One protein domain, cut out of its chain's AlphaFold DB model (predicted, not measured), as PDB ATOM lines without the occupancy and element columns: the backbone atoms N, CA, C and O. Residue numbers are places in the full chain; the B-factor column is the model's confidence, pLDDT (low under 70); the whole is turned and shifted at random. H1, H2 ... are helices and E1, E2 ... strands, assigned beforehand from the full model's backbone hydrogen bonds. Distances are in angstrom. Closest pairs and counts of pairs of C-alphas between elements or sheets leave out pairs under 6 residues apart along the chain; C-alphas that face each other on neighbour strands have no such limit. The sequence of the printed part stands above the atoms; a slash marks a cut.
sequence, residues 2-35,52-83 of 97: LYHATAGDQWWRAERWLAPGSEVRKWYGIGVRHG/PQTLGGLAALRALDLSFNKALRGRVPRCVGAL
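AT A GLANCE: This is residues 2 to 35 and 52 to 83 of the 97 residues of an uncharacterized protein of Tribonema minus (UniProt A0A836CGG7). Little regular structure: two halves of mostly loop stand side by side, residues 2 to 35 with H1 and E1 at the ends of a long winding stretch, and residues 52 to 83, an open loop that brings H3 back to H2. The 66 residues hold H1, E1, H2, E2, E3, H3 in that order; the class is mixed, with 23 residues in named elements. It is only just compact, close to loose, radius of gyration of the C-alphas 12.5 A, spanning 33 by 30 by 18 A.

HOW THE PARTS SIT: H1, residues 2 to 5, and H2, residues 53 to 57, are close but not clearly touching; their closest C-alphas, Leu 2 and Leu 55, are 7.6 A apart. H2 touches H3, residues 78 to 81, closest at the C-alphas of Gly 56 and Cys 79, 5.4 A. E1, residues 30 to 33, E2, residues 63 to 65, and E3, residues 71 to 73, pair with no named strand. H1 and H3 are too short for an O i to N i+4 pair; H2 has 0 of 1 within hydrogen-bond range, but 2 of 2 O i to N i+3.

IN THESE COORDINATES: H1 is 5.1 A long from C-alpha 2 at (20.734, 11.235, 37.803), E1 10.3 A, H2 7.7 A, E2 6.7 A, E3 6.3 A, and H3 5.1 A to C-alpha 81 at (33.650, 19.601, 33.233).

THE WHOLE: Residues 36 to 51 are not printed; C-alphas 35 and 52 are 21.2 A apart across the cut. The link from H1 to E1 is long, 24 residues. Residues 77 to 83 have pLDDT under 70.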
ATOM      1  N   LEU A   2      19.798  10.918  36.704       92.50
ATOM      2  CA  LEU A   2      20.734  11.235  37.803       92.50
ATOM      3  C   LEU A   2      20.422  10.500  39.113       92.50
ATOM      4  O   LEU A   2      21.321   9.889  39.684       92.50
ATOM      5  N   TYR A   3      19.156  10.535  39.542       95.38
ATOM      6  CA  TYR A   3      18.693   9.866  40.758       95.38
ATOM      7  C   TYR A   3      19.059   8.374  40.748       95.38
ATOM      8  O   TYR A   3      19.810   7.914  41.596       95.38
ATOM      9  N   HIS A   4      18.637   7.625  39.727       95.00
ATOM     10  CA  HIS A   4      18.945   6.193  39.631       95.00
ATOM     11  C   HIS A   4      20.440   5.909  39.406       95.00
ATOM     12  O   HIS A   4      20.985   4.986  39.999       95.00
ATOM     13  N   ALA A   5      21.123   6.721  38.595       94.19
ATOM     14  CA  ALA A   5      22.534   6.536  38.259       94.19
ATOM     15  C   ALA A   5      23.476   6.759  39.450       94.19
ATOM     16  O   ALA A   5      24.597   6.249  39.444       94.19
ATOM     17  N   THR A   6      23.031   7.520  40.456       94.44
ATOM     18  CA  THR A   6      23.866   7.885  41.606       94.44
ATOM     19  C   THR A   6      23.297   7.472  42.959       94.44
ATOM     20  O   THR A   6      23.600   8.095  43.977       94.44
ATOM     21  N   ALA A   7      22.500   6.396  42.959       96.06
ATOM     22  CA  ALA A   7      21.888   5.803  44.147       96.06
ATOM     23  C   ALA A   7      21.048   6.807  44.958       96.06
ATOM     24  O   ALA A   7      21.278   7.011  46.146       96.06
ATOM     25  N   GLY A   8      20.072   7.436  44.300       95.69
ATOM     26  CA  GLY A   8      19.172   8.454  44.851       95.69
ATOM     27  C   GLY A   8      18.502   8.076  46.167       95.69
ATOM     28  O   GLY A   8      18.353   8.923  47.042       95.69
ATOM     29  N   ASP A   9      18.196   6.793  46.346       95.25
ATOM     30  CA  ASP A   9      17.589   6.265  47.574       95.25
ATOM     31  C   ASP A   9      18.537   6.309  48.789       95.25
ATOM     32  O   ASP A   9      18.110   6.080  49.915       95.25
ATOM     33  N   GLN A  10      19.830   6.574  48.572       96.25
ATOM     34  CA  GLN A  10      20.868   6.684  49.604       96.25
ATOM     35  C   GLN A  10      21.366   8.124  49.792       96.25
ATOM     36  O   GLN A  10      22.299   8.363  50.567       96.25
ATOM     37  N   TRP A  11      20.789   9.092  49.078       96.81
ATOM     38  CA  TRP A  11      21.147  10.495  49.246       96.81
ATOM     39  C   TRP A  11      20.687  11.005  50.610       96.81
ATOM     40  O   TRP A  11      19.612  10.655  51.089       96.81
ATOM     41  N   TRP A  12      21.467  11.896  51.220       97.25
ATOM     42  CA  TRP A  12      21.072  12.498  52.499       97.25
ATOM     43  C   TRP A  12      19.914  13.485  52.348       97.25
ATOM     44  O   TRP A  12      19.083  13.621  53.244       97.25
ATOM     45  N   ARG A  13      19.864  14.182  51.213       96.62
ATOM     46  CA  ARG A  13      18.868  15.190  50.858       96.62
ATOM     47  C   ARG A  13      18.371  14.928  49.445       96.62
ATOM     48  O   ARG A  13      19.046  15.210  48.452       96.62
ATOM     49  N   ALA A  14      17.185  14.344  49.371       95.56
ATOM     50  CA  ALA A  14      16.457  14.077  48.137       95.56
ATOM     51  C   ALA A  14      15.023  14.613  48.236       95.56
ATOM     52  O   ALA A  14      14.098  14.068  47.635       95.56
ATOM     53  N   GLU A  15      14.805  15.681  49.012       95.81
ATOM     54  CA  GLU A  15      13.466  16.199  49.260       95.81
ATOM     55  C   GLU A  15      12.769  16.493  47.926       95.81
ATOM     56  O   GLU A  15      13.289  17.210  47.064       95.81
ATOM     57  N   ARG A  16      11.567  15.925  47.777       94.62
ATOM     58  CA  ARG A  16      10.685  16.053  46.605       94.62
ATOM     59  C   ARG A  16      11.164  15.363  45.324       94.62
ATOM     60  O   ARG A  16      10.376  15.300  44.383       94.62
ATOM     61  N   TRP A  17      12.371  14.801  45.280       94.81
ATOM     62  CA  TRP A  17      12.798  13.986  44.143       94.81
ATOM     63  C   TRP A  17      11.849  12.796  43.977       94.81
ATOM     64  O   TRP A  17      11.564  12.092  44.939       94.81
ATOM     65  N   LEU A  18      11.323  12.617  42.759       91.25
ATOM     66  CA  LEU A  18      10.363  11.560  42.399       91.25
ATOM     67  C   LEU A  18       9.056  11.530  43.217       91.25
ATOM     68  O   LEU A  18       8.271  10.593  43.081       91.25
ATOM     69  N   ALA A  19       8.775  12.551  44.033       91.88
ATOM     70  CA  ALA A  19       7.534  12.597  44.795       91.88
ATOM     71  C   ALA A  19       6.323  12.728  43.843       91.88
ATOM     72  O   ALA A  19       6.369  13.553  42.921       91.88
ATOM     73  N   PRO A  20       5.229  11.969  44.059       92.06
ATOM     74  CA  PRO A  20       4.043  12.037  43.209       92.06
ATOM     75  C   PRO A  20       3.517  13.470  43.071       92.06
ATOM     76  O   PRO A  20       3.369  14.188  44.061       92.06
ATOM     77  N   GLY A  21       3.275  13.909  41.833       90.81
ATOM     78  CA  GLY A  21       2.791  15.263  41.535       90.81
ATOM     79  C   GLY A  21       3.791  16.393  41.828       90.81
ATOM     80  O   GLY A  21       3.420  17.566  41.775       90.81
ATOM     81  N   SER A  22       5.050  16.084  42.150       91.19
ATOM     82  CA  SER A  22       6.055  17.105  42.428       91.19
ATOM     83  C   SER A  22       6.612  17.730  41.153       91.19
ATOM     84  O   SER A  22       7.125  17.055  40.264       91.19
ATOM     85  N   GLU A  23       6.584  19.059  41.104       92.75
ATOM     86  CA  GLU A  23       7.273  19.823  40.071       92.75
ATOM     87  C   GLU A  23       8.792  19.812  40.290       92.75
ATOM     88  O   GLU A  23       9.266  20.080  41.394       92.75
ATOM     89  N   VAL A  24       9.562  19.652  39.210       91.56
ATOM     90  CA  VAL A  24      11.040  19.651  39.225       91.56
ATOM     91  C   VAL A  24      11.632  20.876  39.932       91.56
ATOM     92  O   VAL A  24      12.628  20.770  40.639       91.56
ATOM     93  N   ARG A  25      10.994  22.047  39.816       94.19
ATOM     94  CA  ARG A  25      11.435  23.287  40.483       94.19
ATOM     95  C   ARG A  25      11.389  23.232  42.018       94.19
ATOM     96  O   ARG A  25      11.945  24.117  42.659       94.19
ATOM     97  N   LYS A  26      10.677  22.258  42.596       95.12
ATOM     98  CA  LYS A  26      10.539  22.051  44.047       95.12
ATOM     99  C   LYS A  26      11.536  21.023  44.585       95.12
ATOM    100  O   LYS A  26      11.587  20.822  45.794       95.12
ATOM    101  N   TRP A  27      12.285  20.352  43.713       96.56
ATOM    102  CA  TRP A  27      13.263  19.348  44.110       96.56
ATOM    103  C   TRP A  27      14.446  19.998  44.814       96.56
ATOM    104  O   TRP A  27      14.926  21.061  44.409       96.56
ATOM    105  N   TYR A  28      14.936  19.342  45.863       96.69
ATOM    106  CA  TYR A  28      16.127  19.799  46.561       96.69
ATOM    107  C   TYR A  28      17.297  19.971  45.585       96.69
ATOM    108  O   TYR A  28      17.558  19.108  44.744       96.69
ATOM    109  N   GLY A  29      17.992  21.106  45.688       96.06
ATOM    110  CA  GLY A  29      19.166  21.394  44.869       96.06
ATOM    111  C   GLY A  29      18.877  21.835  43.431       96.06
ATOM    112  O   GLY A  29      19.819  22.149  42.703       96.06
ATOM    113  N   ILE A  30      17.613  21.895  43.006       96.44
ATOM    114  CA  ILE A  30      17.235  22.227  41.630       96.44
ATOM    115  C   ILE A  30      16.848  23.704  41.491       96.44
ATOM    116  O   ILE A  30      16.037  24.236  42.243       96.44
ATOM    117  N   GLY A  31      17.410  24.370  40.481       96.06
ATOM    118  CA  GLY A  31      16.994  25.701  40.042       96.06
ATOM    119  C   GLY A  31      16.524  25.682  38.593       96.06
ATOM    120  O   GLY A  31      17.273  25.299  37.693       96.06
ATOM    121  N   VAL A  32      15.298  26.140  38.353       96.00
ATOM    122  CA  VAL A  32      14.673  26.199  37.023       96.00
ATOM    123  C   VAL A  32      14.402  27.654  36.645       96.00
ATOM    124  O   VAL A  32      13.900  28.420  37.464       96.00
ATOM    125  N   ARG A  33      14.694  28.035  35.399       95.38
ATOM    126  CA  ARG A  33      14.305  29.332  34.815       95.38
ATOM    127  C   ARG A  33      13.637  29.095  33.469       95.38
ATOM    128  O   ARG A  33      14.157  28.336  32.663       95.38
ATOM    129  N   HIS A  34      12.476  29.715  33.252       93.31
ATOM    130  CA  HIS A  34      11.682  29.565  32.020       93.31
ATOM    131  C   HIS A  34      11.452  28.096  31.602       93.31
ATOM    132  O   HIS A  34      11.521  27.755  30.430       93.31
ATOM    133  N   GLY A  35      11.228  27.208  32.578       91.81
ATOM    134  CA  GLY A  35      11.020  25.774  32.332       91.81
ATOM    135  C   GLY A  35      12.296  24.956  32.099       91.81
ATOM    136  O   GLY A  35      12.221  23.733  32.069       91.81
ATOM    137  N   PRO A  52      25.552  10.264  34.806       90.50
ATOM    138  CA  PRO A  52      24.972   9.858  33.535       90.50
ATOM    139  C   PRO A  52      25.348  10.848  32.426       90.50
ATOM    140  O   PRO A  52      25.413  12.061  32.646       90.50
ATOM    141  N   GLN A  53      25.538  10.341  31.205       86.94
ATOM    142  CA  GLN A  53      25.866  11.173  30.039       86.94
ATOM    143  C   GLN A  53      24.765  12.194  29.715       86.94
ATOM    144  O   GLN A  53      25.062  13.258  29.174       86.94
ATOM    145  N   THR A  54      23.518  11.923  30.114       87.62
ATOM    146  CA  THR A  54      22.370  12.820  29.929       87.62
ATOM    147  C   THR A  54      22.496  14.150  30.673       87.62
ATOM    148  O   THR A  54      21.905  15.132  30.227       87.62
ATOM    149  N   LEU A  55      23.345  14.258  31.709       85.94
ATOM    150  CA  LEU A  55      23.712  15.565  32.286       85.94
ATOM    151  C   LEU A  55      24.311  16.508  31.235       85.94
ATOM    152  O   LEU A  55      24.156  17.722  31.332       85.94
ATOM    153  N   GLY A  56      24.972  15.950  30.222       82.38
ATOM    154  CA  GLY A  56      25.544  16.704  29.121       82.38
ATOM    155  C   GLY A  56      24.533  17.330  28.167       82.38
ATOM    156  O   GLY A  56      24.896  18.251  27.443       82.38
ATOM    157  N   GLY A  57      23.281  16.865  28.179       85.94
ATOM    158  CA  GLY A  57      22.195  17.414  27.362       85.94
ATOM    159  C   GLY A  57      21.516  18.642  27.973       85.94
ATOM    160  O   GLY A  57      20.646  19.243  27.346       85.94
ATOM    161  N   LEU A  58      21.889  19.043  29.192       88.38
ATOM    162  CA  LEU A  58      21.278  20.165  29.902       88.38
ATOM    163  C   LEU A  58      21.830  21.511  29.398       88.38
ATOM    164  O   LEU A  58      22.582  22.191  30.092       88.38
ATOM    165  N   ALA A  59      21.435  21.922  28.190       87.56
ATOM    166  CA  ALA A  59      21.968  23.106  27.499       87.56
ATOM    167  C   ALA A  59      21.793  24.437  28.266       87.56
ATOM    168  O   ALA A  59      22.565  25.385  28.090       87.56
ATOM    169  N   ALA A  60      20.784  24.519  29.136       91.50
ATOM    170  CA  ALA A  60      20.512  25.691  29.966       91.50
ATOM    171  C   ALA A  60      21.232  25.669  31.326       91.50
ATOM    172  O   ALA A  60      21.154  26.657  32.058       91.50
ATOM    173  N   LEU A  61      21.936  24.586  31.677       90.12
ATOM    174  CA  LEU A  61      22.640  24.482  32.951       90.12
ATOM    175  C   LEU A  61      23.766  25.523  33.003       90.12
ATOM    176  O   LEU A  61      24.525  25.703  32.048       90.12
ATOM    177  N   ARG A  62      23.836  26.257  34.112       88.38
ATOM    178  CA  ARG A  62      24.832  27.310  34.364       88.38
ATOM    179  C   ARG A  62      25.580  27.107  35.675       88.38
ATOM    180  O   ARG A  62      26.678  27.622  35.818       88.38
ATOM    181  N   ALA A  63      24.997  26.367  36.616       89.06
ATOM    182  CA  ALA A  63      25.622  26.048  37.890       89.06
ATOM    183  C   ALA A  63      25.489  24.552  38.188       89.06
ATOM    184  O   ALA A  63      24.373  24.020  38.193       89.06
ATOM    185  N   LEU A  64      26.611  23.893  38.474       90.12
ATOM    186  CA  LEU A  64      26.633  22.521  38.960       90.12
ATOM    187  C   LEU A  64      27.508  22.403  40.209       90.12
ATOM    188  O   LEU A  64      28.710  22.617  40.169       90.12
ATOM    189  N   ASP A  65      26.927  21.982  41.320       89.88
ATOM    190  CA  ASP A  65      27.697  21.676  42.520       89.88
ATOM    191  C   ASP A  65      27.424  20.245  42.965       89.88
ATOM    192  O   ASP A  65      26.361  19.945  43.498       89.88
ATOM    193  N   LEU A  66      28.387  19.360  42.722       91.69
ATOM    194  CA  LEU A  66      28.391  17.982  43.223       91.69
ATOM    195  C   LEU A  66      29.598  17.746  44.141       91.69
ATOM    196  O   LEU A  66      30.056  16.610  44.291       91.69
ATOM    197  N   SER A  67      30.158  18.816  44.708       87.00
ATOM    198  CA  SER A  67      31.348  18.749  45.553       87.00
ATOM    199  C   SER A  67      31.120  17.868  46.785       87.00
ATOM    200  O   SER A  67      29.993  17.632  47.209       87.00
ATOM    201  N   PHE A  68      32.203  17.335  47.355       89.94
ATOM    202  CA  PHE A  68      32.165  16.509  48.571       89.94
ATOM    203  C   PHE A  68      31.354  15.199  48.468       89.94
ATOM    204  O   PHE A  68      31.077  14.570  49.483       89.94
ATOM    205  N   ASN A  69      31.054  14.719  47.260       91.12
ATOM    206  CA  ASN A  69      30.521  13.372  47.038       91.12
ATOM    207  C   ASN A  69      31.661  12.399  46.709       91.12
ATOM    208  O   ASN A  69      32.009  12.189  45.548       91.12
ATOM    209  N   LYS A  70      32.278  11.833  47.750       88.62
ATOM    210  CA  LYS A  70      33.513  11.034  47.629       88.62
ATOM    211  C   LYS A  70      33.343   9.722  46.852       88.62
ATOM    212  O   LYS A  70      34.320   9.225  46.311       88.62
ATOM    213  N   ALA A  71      32.130   9.170  46.811       91.81
ATOM    214  CA  ALA A  71      31.837   7.892  46.162       91.81
ATOM    215  C   ALA A  71      31.462   8.024  44.671       91.81
ATOM    216  O   ALA A  71      31.206   7.010  44.010       91.81
ATOM    217  N   LEU A  72      31.412   9.250  44.131       90.31
ATOM    218  CA  LEU A  72      31.269   9.471  42.694       90.31
ATOM    219  C   LEU A  72      32.533   9.007  41.964       90.31
ATOM    220  O   LEU A  72      33.653   9.361  42.327       90.31
ATOM    221  N   ARG A  73      32.338   8.235  40.901       85.19
ATOM    222  CA  ARG A  73      33.381   7.582  40.106       85.19
ATOM    223  C   ARG A  73      33.068   7.669  38.612       85.19
ATOM    224  O   ARG A  73      31.981   8.070  38.206       85.19
ATOM    225  N   GLY A  74      34.020   7.270  37.775       78.38
ATOM    226  CA  GLY A  74      33.877   7.331  36.320       78.38
ATOM    227  C   GLY A  74      34.212   8.705  35.733       78.38
ATOM    228  O   GLY A  74      34.699   9.602  36.419       78.38
ATOM    229  N   ARG A  75      34.011   8.855  34.419       71.69
ATOM    230  CA  ARG A  75      34.367  10.092  33.714       71.69
ATOM    231  C   ARG A  75      33.315  11.164  33.950       71.69
ATOM    232  O   ARG A  75      32.129  10.942  33.730       71.69
ATOM    233  N   VAL A  76      33.782  12.359  34.292       71.56
ATOM    234  CA  VAL A  76      32.971  13.574  34.205       71.56
ATOM    235  C   VAL A  76      32.613  13.796  32.734       71.56
ATOM    236  O   VAL A  76      33.530  13.843  31.906       71.56
ATOM    237  N   PRO A  77      31.326  13.933  32.362       69.06
ATOM    238  CA  PRO A  77      30.969  14.297  30.997       69.06
ATOM    239  C   PRO A  77      31.675  15.606  30.604       69.06
ATOM    240  O   PRO A  77      31.658  16.568  31.369       69.06
ATOM    241  N   ARG A  78      32.320  15.660  29.430       63.53
ATOM    242  CA  ARG A  78      33.175  16.801  29.018       63.53
ATOM    243  C   ARG A  78      32.457  18.156  29.099       63.53
ATOM    244  O   ARG A  78      33.027  19.135  29.560       63.53
ATOM    245  N   CYS A  79      31.191  18.177  28.703       63.22
ATOM    246  CA  CYS A  79      30.280  19.320  28.778       63.22
ATOM    247  C   CYS A  79      29.995  19.799  30.212       63.22
ATOM    248  O   CYS A  79      29.776  20.983  30.434       63.22
ATOM    249  N   VAL A  80      30.045  18.894  31.189       64.38
ATOM    250  CA  VAL A  80      29.872  19.196  32.614       64.38
ATOM    251  C   VAL A  80      31.177  19.700  33.238       64.38
ATOM    252  O   VAL A  80      31.156  20.610  34.068       64.38
ATOM    253  N   GLY A  81      32.319  19.162  32.797       58.81
ATOM    254  CA  GLY A  81      33.650  19.601  33.233       58.81
ATOM    255  C   GLY A  81      33.960  21.068  32.909       58.81
ATOM    256  O   GLY A  81      34.756  21.683  33.609       58.81
ATOM    257  N   ALA A  82      33.293  21.646  31.903       58.69
ATOM    258  CA  ALA A  82      33.403  23.064  31.562       58.69
ATOM    259  C   ALA A  82      32.626  23.997  32.514       58.69
ATOM    260  O   ALA A  82      32.917  25.189  32.561       58.69
ATOM    261  N   LEU A  83      31.636  23.481  33.258       58.41
ATOM    262  CA  LEU A  83      30.700  24.310  34.023       58.41
ATOM    263  C   LEU A  83      31.095  24.502  35.493       58.41
ATOM    264  O   LEU A  83      30.697  25.513  36.062       58.41
TER     265      LEU A  83